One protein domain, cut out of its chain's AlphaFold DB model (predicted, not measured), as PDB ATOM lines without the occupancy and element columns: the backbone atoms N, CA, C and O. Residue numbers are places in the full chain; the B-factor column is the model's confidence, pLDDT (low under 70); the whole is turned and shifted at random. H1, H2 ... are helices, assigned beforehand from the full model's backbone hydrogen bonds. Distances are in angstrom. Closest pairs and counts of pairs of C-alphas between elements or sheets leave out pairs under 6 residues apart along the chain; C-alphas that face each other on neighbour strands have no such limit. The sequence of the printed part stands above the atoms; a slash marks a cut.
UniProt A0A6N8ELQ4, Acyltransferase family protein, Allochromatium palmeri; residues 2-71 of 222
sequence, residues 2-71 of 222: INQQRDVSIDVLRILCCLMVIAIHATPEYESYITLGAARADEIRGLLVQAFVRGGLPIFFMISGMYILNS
ATOM      1  N   ILE A   2     -60.795 -66.100 -15.063       48.16
ATOM      2  CA  ILE A   2     -59.440 -66.300 -15.601       48.16
ATOM      3  C   ILE A   2     -59.106 -67.765 -15.329       48.16
ATOM      4  O   ILE A   2     -59.087 -68.185 -14.173       48.16
ATOM      5  N   ASN A   3     -58.941 -68.553 -16.388       44.28
ATOM      6  CA  ASN A   3     -58.573 -69.958 -16.279       44.28
ATOM      7  C   ASN A   3     -57.265 -70.058 -15.471       44.28
ATOM      8  O   ASN A   3     -56.337 -69.296 -15.735       44.28
ATOM      9  N   GLN A   4     -57.170 -70.967 -14.493       55.72
ATOM     10  CA  GLN A   4     -55.981 -71.124 -13.630       55.72
ATOM     11  C   GLN A   4     -54.767 -71.736 -14.361       55.72
ATOM     12  O   GLN A   4     -53.879 -72.326 -13.748       55.72
ATOM     13  N   GLN A   5     -54.713 -71.603 -15.684       66.31
ATOM     14  CA  GLN A   5     -53.529 -71.917 -16.460       66.31
ATOM     15  C   GLN A   5     -52.553 -70.747 -16.379       66.31
ATOM     16  O   GLN A   5     -52.906 -69.581 -16.548       66.31
ATOM     17  N   ARG A   6     -51.303 -71.083 -16.080       77.00
ATOM     18  CA  ARG A   6     -50.195 -70.140 -16.020       77.00
ATOM     19  C   ARG A   6     -50.000 -69.478 -17.388       77.00
ATOM     20  O   ARG A   6     -49.693 -70.166 -18.356       77.00
ATOM     21  N   ASP A   7     -50.129 -68.155 -17.444       84.31
ATOM     22  CA  ASP A   7     -49.833 -67.371 -18.646       84.31
ATOM     23  C   ASP A   7     -48.349 -66.984 -18.670       84.31
ATOM     24  O   ASP A   7     -47.895 -66.114 -17.921       84.31
ATOM     25  N   VAL A   8     -47.590 -67.652 -19.539       89.50
ATOM     26  CA  VAL A   8     -46.147 -67.428 -19.706       89.50
ATOM     27  C   VAL A   8     -45.851 -66.000 -20.169       89.50
ATOM     28  O   VAL A   8     -44.848 -65.424 -19.754       89.50
ATOM     29  N   SER A   9     -46.729 -65.392 -20.968       87.94
ATOM     30  CA  SER A   9     -46.536 -64.036 -21.499       87.94
ATOM     31  C   SER A   9     -46.516 -63.010 -20.371       87.94
ATOM     32  O   SER A   9     -45.669 -62.116 -20.337       87.94
ATOM     33  N   ILE A  10     -47.415 -63.172 -19.399       88.75
ATOM     34  CA  ILE A  10     -47.482 -62.298 -18.228       88.75
ATOM     35  C   ILE A  10     -46.298 -62.527 -17.286       88.75
ATOM     36  O   ILE A  10     -45.803 -61.576 -16.680       88.75
ATOM     37  N   ASP A  11     -45.801 -63.757 -17.178       89.81
ATOM     38  CA  ASP A  11     -44.587 -64.030 -16.409       89.81
ATOM     39  C   ASP A  11     -43.347 -63.386 -17.038       89.81
ATOM     40  O   ASP A  11     -42.564 -62.759 -16.325       89.81
ATOM     41  N   VAL A  12     -43.195 -63.462 -18.363       93.25
ATOM     42  CA  VAL A  12     -42.130 -62.750 -19.087       93.25
ATOM     43  C   VAL A  12     -42.260 -61.245 -18.873       93.25
ATOM     44  O   VAL A  12     -41.277 -60.583 -18.543       93.25
ATOM     45  N   LEU A  13     -43.475 -60.699 -18.974       91.50
ATOM     46  CA  LEU A  13     -43.713 -59.276 -18.751       91.50
ATOM     47  C   LEU A  13     -43.349 -58.847 -17.323       91.50
ATOM     48  O   LEU A  13     -42.743 -57.794 -17.138       91.50
ATOM     49  N   ARG A  14     -43.650 -59.667 -16.310       92.69
ATOM     50  CA  ARG A  14     -43.218 -59.422 -14.924       92.69
ATOM     51  C   ARG A  14     -41.703 -59.413 -14.786       92.69
ATOM     52  O   ARG A  14     -41.181 -58.535 -14.110       92.69
ATOM     53  N   ILE A  15     -41.009 -60.362 -15.418       95.69
ATOM     54  CA  ILE A  15     -39.540 -60.413 -15.407       95.69
ATOM     55  C   ILE A  15     -38.974 -59.135 -16.027       95.69
ATOM     56  O   ILE A  15     -38.117 -58.497 -15.418       95.69
ATOM     57  N   LEU A  16     -39.497 -58.714 -17.181       94.94
ATOM     58  CA  LEU A  16     -39.102 -57.458 -17.822       94.94
ATOM     59  C   LEU A  16     -39.351 -56.254 -16.908       94.94
ATOM     60  O   LEU A  16     -38.452 -55.438 -16.730       94.94
ATOM     61  N   CYS A  17     -40.513 -56.176 -16.254       95.00
ATOM     62  CA  CYS A  17     -40.801 -55.110 -15.294       95.00
ATOM     63  C   CYS A  17     -39.800 -55.100 -14.130       95.00
ATOM     64  O   CYS A  17     -39.319 -54.034 -13.760       95.00
ATOM     65  N   CYS A  18     -39.438 -56.264 -13.577       94.38
ATOM     66  CA  CYS A  18     -38.419 -56.354 -12.528       94.38
ATOM     67  C   CYS A  18     -37.061 -55.824 -13.008       94.38
ATOM     68  O   CYS A  18     -36.428 -55.045 -12.300       94.38
ATOM     69  N   LEU A  19     -36.627 -56.199 -14.216       96.50
ATOM     70  CA  LEU A  19     -35.380 -55.697 -14.803       96.50
ATOM     71  C   LEU A  19     -35.421 -54.178 -15.003       96.50
ATOM     72  O   LEU A  19     -34.453 -53.490 -14.695       96.50
ATOM     73  N   MET A  20     -36.553 -53.646 -15.461       95.44
ATOM     74  CA  MET A  20     -36.760 -52.209 -15.626       95.44
ATOM     75  C   MET A  20     -36.707 -51.466 -14.283       95.44
ATOM     76  O   MET A  20     -36.051 -50.434 -14.196       95.44
ATOM     77  N   VAL A  21     -37.307 -52.006 -13.218       93.25
ATOM     78  CA  VAL A  21     -37.234 -51.420 -11.864       93.25
ATOM     79  C   VAL A  21     -35.798 -51.377 -11.345       93.25
ATOM     80  O   VAL A  21     -35.379 -50.369 -10.780       93.25
ATOM     81  N   ILE A  22     -35.014 -52.433 -11.581       93.88
ATOM     82  CA  ILE A  22     -33.579 -52.431 -11.262       93.88
ATOM     83  C   ILE A  22     -32.862 -51.352 -12.090       93.88
ATOM     84  O   ILE A  22     -32.072 -50.580 -11.548       93.88
ATOM     85  N   ALA A  23     -33.169 -51.252 -13.386       94.75
ATOM     86  CA  ALA A  23     -32.545 -50.291 -14.290       94.75
ATOM     87  C   ALA A  23     -32.842 -48.824 -13.930       94.75
ATOM     88  O   ALA A  23     -31.969 -47.982 -14.127       94.75
ATOM     89  N   ILE A  24     -34.004 -48.509 -13.339       92.81
ATOM     90  CA  ILE A  24     -34.298 -47.162 -12.799       92.81
ATOM     91  C   ILE A  24     -33.230 -46.739 -11.784       92.81
ATOM     92  O   ILE A  24     -32.832 -45.580 -11.763       92.81
ATOM     93  N   HIS A  25     -32.750 -47.672 -10.959       90.81
ATOM     94  CA  HIS A  25     -31.763 -47.401  -9.912       90.81
ATOM     95  C   HIS A  25     -30.311 -47.587 -10.360       90.81
ATOM     96  O   HIS A  25     -29.399 -47.118  -9.686       90.81
ATOM     97  N   ALA A  26     -30.093 -48.252 -11.493       91.81
ATOM     98  CA  ALA A  26     -28.777 -48.399 -12.106       91.81
ATOM     99  C   ALA A  26     -28.441 -47.265 -13.090       91.81
ATOM    100  O   ALA A  26     -27.307 -47.178 -13.555       91.81
ATOM    101  N   THR A  27     -29.411 -46.413 -13.436       89.44
ATOM    102  CA  THR A  27     -29.232 -45.313 -14.390       89.44
ATOM    103  C   THR A  27     -29.338 -43.960 -13.680       89.44
ATOM    104  O   THR A  27     -30.231 -43.791 -12.848       89.44
ATOM    105  N   PRO A  28     -28.461 -42.979 -13.982       86.94
ATOM    106  CA  PRO A  28     -28.568 -41.640 -13.405       86.94
ATOM    107  C   PRO A  28     -29.905 -40.992 -13.758       86.94
ATOM    108  O   PRO A  28     -30.438 -41.202 -14.855       86.94
ATOM    109  N   GLU A  29     -30.450 -40.197 -12.842       88.00
ATOM    110  CA  GLU A  29     -31.654 -39.420 -13.122       88.00
ATOM    111  C   GLU A  29     -31.353 -38.308 -14.131       88.00
ATOM    112  O   GLU A  29     -30.227 -37.823 -14.231       88.00
ATOM    113  N   TYR A  30     -32.372 -37.891 -14.891       87.12
ATOM    114  CA  TYR A  30     -32.231 -36.824 -15.888       87.12
ATOM    115  C   TYR A  30     -31.631 -35.546 -15.285       87.12
ATOM    116  O   TYR A  30     -30.763 -34.926 -15.892       87.12
ATOM    117  N   GLU A  31     -32.039 -35.199 -14.062       87.81
ATOM    118  CA  GLU A  31     -31.528 -34.038 -13.335       87.81
ATOM    119  C   GLU A  31     -30.005 -34.083 -13.160       87.81
ATOM    120  O   GLU A  31     -29.342 -33.070 -13.358       87.81
ATOM    121  N   SER A  32     -29.421 -35.261 -12.914       89.88
ATOM    122  CA  SER A  32     -27.969 -35.407 -12.773       89.88
ATOM    123  C   SER A  32     -27.211 -35.001 -14.041       89.88
ATOM    124  O   SER A  32     -26.142 -34.405 -13.939       89.88
ATOM    125  N   TYR A  33     -27.759 -35.271 -15.231       90.06
ATOM    126  CA  TYR A  33     -27.141 -34.848 -16.494       90.06
ATOM    127  C   TYR A  33     -27.157 -33.323 -16.657       90.06
ATOM    128  O   TYR A  33     -26.176 -32.753 -17.128       90.06
ATOM    129  N   ILE A  34     -28.233 -32.669 -16.211       90.00
ATOM    130  CA  ILE A  34     -28.363 -31.207 -16.241       90.00
ATOM    131  C   ILE A  34     -27.396 -30.561 -15.248       90.00
ATOM    132  O   ILE A  34     -26.637 -29.667 -15.616       90.00
ATOM    133  N   THR A  35     -27.377 -31.032 -13.999       92.56
ATOM    134  CA  THR A  35     -26.528 -30.466 -12.940       92.56
ATOM    135  C   THR A  35     -25.036 -30.607 -13.247       92.56
ATOM    136  O   THR A  35     -24.251 -29.738 -12.876       92.56
ATOM    137  N   LEU A  36     -24.636 -31.678 -13.937       93.38
ATOM    138  CA  LEU A  36     -23.244 -31.924 -14.321       93.38
ATOM    139  C   LEU A  36     -22.833 -31.243 -15.638       93.38
ATOM    140  O   LEU A  36     -21.682 -31.382 -16.046       93.38
ATOM    141  N   GLY A  37     -23.741 -30.520 -16.306       92.25
ATOM    142  CA  GLY A  37     -23.451 -29.850 -17.576       92.25
ATOM    143  C   GLY A  37     -23.106 -30.825 -18.706       92.25
ATOM    144  O   GLY A  37     -22.202 -30.558 -19.499       92.25
ATOM    145  N   ALA A  38     -23.782 -31.977 -18.753       93.00
ATOM    146  CA  ALA A  38     -23.575 -32.974 -19.796       93.00
ATOM    147  C   ALA A  38     -23.930 -32.421 -21.189       93.00
ATOM    148  O   ALA A  38     -24.674 -31.453 -21.339       93.00
ATOM    149  N   ALA A  39     -23.420 -33.056 -22.245       95.56
ATOM    150  CA  ALA A  39     -23.810 -32.682 -23.598       95.56
ATOM    151  C   ALA A  39     -25.316 -32.916 -23.809       95.56
ATOM    152  O   ALA A  39     -25.872 -33.918 -23.356       95.56
ATOM    153  N   ARG A  40     -25.967 -32.054 -24.601       93.75
ATOM    154  CA  ARG A  40     -27.410 -32.152 -24.895       93.75
ATOM    155  C   ARG A  40     -27.837 -33.533 -25.409       93.75
ATOM    156  O   ARG A  40     -28.937 -33.997 -25.120       93.75
ATOM    157  N   ALA A  41     -26.972 -34.197 -26.175       94.50
ATOM    158  CA  ALA A  41     -27.226 -35.551 -26.656       94.50
ATOM    159  C   ALA A  41     -27.333 -36.569 -25.506       94.50
ATOM    160  O   ALA A  41     -28.186 -37.454 -25.557       94.50
ATOM    161  N   ASP A  42     -26.511 -36.433 -24.467       92.75
ATOM    162  CA  ASP A  42     -26.501 -37.328 -23.310       92.75
ATOM    163  C   ASP A  42     -27.679 -37.056 -22.372       92.75
ATOM    164  O   ASP A  42     -28.295 -38.003 -21.893       92.75
ATOM    165  N   GLU A  43     -28.086 -35.793 -22.215       93.25
ATOM    166  CA  GLU A  43     -29.333 -35.438 -21.523       93.25
ATOM    167  C   GLU A  43     -30.549 -36.124 -22.164       93.25
ATOM    168  O   GLU A  43     -31.367 -36.738 -21.476       93.25
ATOM    169  N   ILE A  44     -30.665 -36.049 -23.497       93.50
ATOM    170  CA  ILE A  44     -31.775 -36.658 -24.242       93.50
ATOM    171  C   ILE A  44     -31.730 -38.183 -24.115       93.50
ATOM    172  O   ILE A  44     -32.766 -38.807 -23.880       93.50
ATOM    173  N   ARG A  45     -30.546 -38.798 -24.230       91.44
ATOM    174  CA  ARG A  45     -30.380 -40.245 -24.014       91.44
ATOM    175  C   ARG A  45     -30.810 -40.639 -22.602       91.44
ATOM    176  O   ARG A  45     -31.585 -41.582 -22.459       91.44
ATOM    177  N   GLY A  46     -30.363 -39.906 -21.584       91.94
ATOM    178  CA  GLY A  46     -30.733 -40.126 -20.188       91.94
ATOM    179  C   GLY A  46     -32.242 -40.034 -19.971       91.94
ATOM    180  O   GLY A  46     -32.827 -40.926 -19.359       91.94
ATOM    181  N   LEU A  47     -32.891 -39.017 -20.549       93.19
ATOM    182  CA  LEU A  47     -34.344 -38.853 -20.499       93.19
ATOM    183  C   LEU A  47     -35.081 -40.038 -21.133       93.19
ATOM    184  O   LEU A  47     -36.010 -40.571 -20.529       93.19
ATOM    185  N   LEU A  48     -34.674 -40.460 -22.333       93.75
ATOM    186  CA  LEU A  48     -35.310 -41.571 -23.046       93.75
ATOM    187  C   LEU A  48     -35.146 -42.895 -22.297       93.75
ATOM    188  O   LEU A  48     -36.112 -43.645 -22.161       93.75
ATOM    189  N   VAL A  49     -33.945 -43.162 -21.774       94.00
ATOM    190  CA  VAL A  49     -33.675 -44.351 -20.959       94.00
ATOM    191  C   VAL A  49     -34.544 -44.333 -19.706       94.00
ATOM    192  O   VAL A  49     -35.269 -45.297 -19.478       94.00
ATOM    193  N   GLN A  50     -34.540 -43.233 -18.945       93.25
ATOM    194  CA  GLN A  50     -35.353 -43.078 -17.734       93.25
ATOM    195  C   GLN A  50     -36.852 -43.235 -18.019       93.25
ATOM    196  O   GLN A  50     -37.537 -43.956 -17.296       93.25
ATOM    197  N   ALA A  51     -37.369 -42.620 -19.086       92.50
ATOM    198  CA  ALA A  51     -38.769 -42.751 -19.485       92.50
ATOM    199  C   ALA A  51     -39.136 -44.206 -19.814       92.50
ATOM    200  O   ALA A  51     -40.176 -44.696 -19.373       92.50
ATOM    201  N   PHE A  52     -38.260 -44.910 -20.537       93.56
ATOM    202  CA  PHE A  52     -38.458 -46.314 -20.868       93.56
ATOM    203  C   PHE A  52     -38.475 -47.186 -19.611       93.56
ATOM    204  O   PHE A  52     -39.473 -47.857 -19.355       93.56
ATOM    205  N   VAL A  53     -37.424 -47.145 -18.783       94.56
ATOM    206  CA  VAL A  53     -37.308 -48.036 -17.612       94.56
ATOM    207  C   VAL A  53     -38.367 -47.743 -16.545       94.56
ATOM    208  O   VAL A  53     -38.872 -48.663 -15.904       94.56
ATOM    209  N   ARG A  54     -38.819 -46.489 -16.408       93.38
ATOM    210  CA  ARG A  54     -39.919 -46.135 -15.495       93.38
ATOM    211  C   ARG A  54     -41.258 -46.743 -15.901       93.38
ATOM    212  O   ARG A  54     -42.096 -46.948 -15.026       93.38
ATOM    213  N   GLY A  55     -41.432 -47.127 -17.168       93.31
ATOM    214  CA  GLY A  55     -42.609 -47.855 -17.651       93.31
ATOM    215  C   GLY A  55     -42.835 -49.210 -16.965       93.31
ATOM    216  O   GLY A  55     -43.970 -49.681 -16.913       93.31
ATOM    217  N   GLY A  56     -41.802 -49.812 -16.365       93.44
ATOM    218  CA  GLY A  56     -41.936 -51.083 -15.644       93.44
ATOM    219  C   GLY A  56     -42.837 -50.988 -14.407       93.44
ATOM    220  O   GLY A  56     -43.612 -51.904 -14.138       93.44
ATOM    221  N   LEU A  57     -42.794 -49.862 -13.685       94.50
ATOM    222  CA  LEU A  57     -43.594 -49.632 -12.475       94.50
ATOM    223  C   LEU A  57     -45.113 -49.682 -12.736       94.50
ATOM    224  O   LEU A  57     -45.781 -50.529 -12.135       94.50
ATOM    225  N   PRO A  58     -45.694 -48.843 -13.622       95.88
ATOM    226  CA  PRO A  58     -47.134 -48.856 -13.872       95.88
ATOM    227  C   PRO A  58     -47.614 -50.200 -14.423       95.88
ATOM    228  O   PRO A  58     -48.678 -50.678 -14.029       95.88
ATOM    229  N   ILE A  59     -46.817 -50.855 -15.275       95.25
ATOM    230  CA  ILE A  59     -47.138 -52.189 -15.794       95.25
ATOM    231  C   ILE A  59     -47.192 -53.211 -14.658       95.25
ATOM    232  O   ILE A  59     -48.135 -54.001 -14.589       95.25
ATOM    233  N   PHE A  60     -46.253 -53.163 -13.715       94.31
ATOM    234  CA  PHE A  60     -46.264 -54.057 -12.562       94.31
ATOM    235  C   PHE A  60     -47.510 -53.865 -11.678       94.31
ATOM    236  O   PHE A  60     -48.124 -54.851 -11.250       94.31
ATOM    237  N   PHE A  61     -47.934 -52.618 -11.435       96.50
ATOM    238  CA  PHE A  61     -49.182 -52.330 -10.715       96.50
ATOM    239  C   PHE A  61     -50.414 -52.838 -11.474       96.50
ATOM    240  O   PHE A  61     -51.269 -53.483 -10.863       96.50
ATOM    241  N   MET A  62     -50.476 -52.645 -12.798       96.44
ATOM    242  CA  MET A  62     -51.548 -53.192 -13.639       96.44
ATOM    243  C   MET A  62     -51.610 -54.722 -13.549       96.44
ATOM    244  O   MET A  62     -52.668 -55.284 -13.270       96.44
ATOM    245  N   ILE A  63     -50.482 -55.422 -13.697       94.62
ATOM    246  CA  ILE A  63     -50.441 -56.887 -13.570       94.62
ATOM    247  C   ILE A  63     -50.886 -57.324 -12.169       94.62
ATOM    248  O   ILE A  63     -51.613 -58.307 -12.020       94.62
ATOM    249  N   SER A  64     -50.475 -56.604 -11.124       94.81
ATOM    250  CA  SER A  64     -50.890 -56.906  -9.750       94.81
ATOM    251  C   SER A  64     -52.408 -56.786  -9.587       94.81
ATOM    252  O   SER A  64     -53.046 -57.710  -9.078       94.81
ATOM    253  N   GLY A  65     -52.997 -55.700 -10.089       95.25
ATOM    254  CA  GLY A  65     -54.442 -55.475 -10.066       95.25
ATOM    255  C   GLY A  65     -55.213 -56.510 -10.870       95.25
ATOM    256  O   GLY A  65     -56.205 -57.052 -10.387       95.25
ATOM    257  N   MET A  66     -54.693 -56.875 -12.042       93.44
ATOM    258  CA  MET A  66     -55.251 -57.900 -12.919       93.44
ATOM    259  C   MET A  66     -55.530 -59.211 -12.178       93.44
ATOM    260  O   MET A  66     -56.645 -59.730 -12.243       93.44
ATOM    261  N   TYR A  67     -54.548 -59.735 -11.441       91.81
ATOM    262  CA  TYR A  67     -54.707 -61.002 -10.722       91.81
ATOM    263  C   TYR A  67     -55.443 -60.866  -9.398       91.81
ATOM    264  O   TYR A  67     -56.138 -61.791  -8.990       91.81
ATOM    265  N   ILE A  68     -55.253 -59.762  -8.681       92.38
ATOM    266  CA  ILE A  68     -55.808 -59.627  -7.335       92.38
ATOM    267  C   ILE A  68     -57.296 -59.315  -7.400       92.38
ATOM    268  O   ILE A  68     -58.086 -59.995  -6.742       92.38
ATOM    269  N   LEU A  69     -57.676 -58.356  -8.245       93.88
ATOM    270  CA  LEU A  69     -59.049 -57.870  -8.357       93.88
ATOM    271  C   LEU A  69     -59.989 -58.852  -9.062       93.88
ATOM    272  O   LEU A  69     -61.207 -58.717  -8.974       93.88
ATOM    273  N   ASN A  70     -59.422 -59.855  -9.738       89.56
ATOM    274  CA  ASN A  70     -60.159 -60.929 -10.401       89.56
ATOM    275  C   ASN A  70     -59.922 -62.304  -9.752       89.56
ATOM    276  O   ASN A  70     -60.314 -63.319 -10.325       89.56
ATOM    277  N   SER A  71     -59.286 -62.354  -8.574       84.12
ATOM    278  CA  SER A  71     -59.184 -63.594  -7.795       84.12
ATOM    279  C   SER A  71     -60.457 -63.846  -6.990       84.12
ATOM    280  O   SER A  71     -61.061 -62.911  -6.464       84.12
TER     281      SER A  71
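What this domain is: This is residues 2 to 71 of the 222 residues of the protein "Acyltransferase family protein" of Allochromatium palmeri (UniProt A0A6N8ELQ4). The model is a long, thin rod folded back on itself: H1 and short H2 run out, H3 and H4 return, and both printed ends lie at one end. H1 is beside H4 in one half, H2 beside H3 in the other. The printed part has 70 residues, 53 of them in four named helices, H1 to H4 in order along the chain, with no named strand, and its class is all helix; it is only just loose, close to extended, with a radius of gyration of the C-alphas of 16.2 A, and spans 53 by 19 by 15 A.

How they stand to each other: H1, residues 8 to 26, touches H4, residues 56 to 68, opposite ways at 38 degrees, only just steep; the closest C-alphas, of Cys 17 and Gly 56, are 4.2 A apart. Residues 20 to 24 of H1 alone touch H3, residues 40 to 54, with its residues 50 to 54 alone; the closest C-alphas, of Met 20 and Val 53, are 4.7 A apart. H2, residues 30 to 35, and H3 form a hairpin at a shallow tilt of 31 degrees; the closest C-alphas, of Tyr 30 and Leu 47, are 5.5 A apart. H3 and H4 meet only through their link. Every O i to N i+4 pair is within hydrogen-bond range in H2, H3 and H4, and 14 of 15 in H1.

Where its parts are: H1, 26.9 A long, begins at C-alpha 8 (-46.147, -67.428, -19.706). H2 measures 9.0 A, H3 21.0 A and H4 18.3 A, ending at C-alpha 68 (-55.808, -59.627, -7.335).

The domain as a whole: The printed part has no cut, and its three links are tight. Residues 3 to 9 and 35 to 41 stand free; residues 2 to 5 have pLDDT under 70.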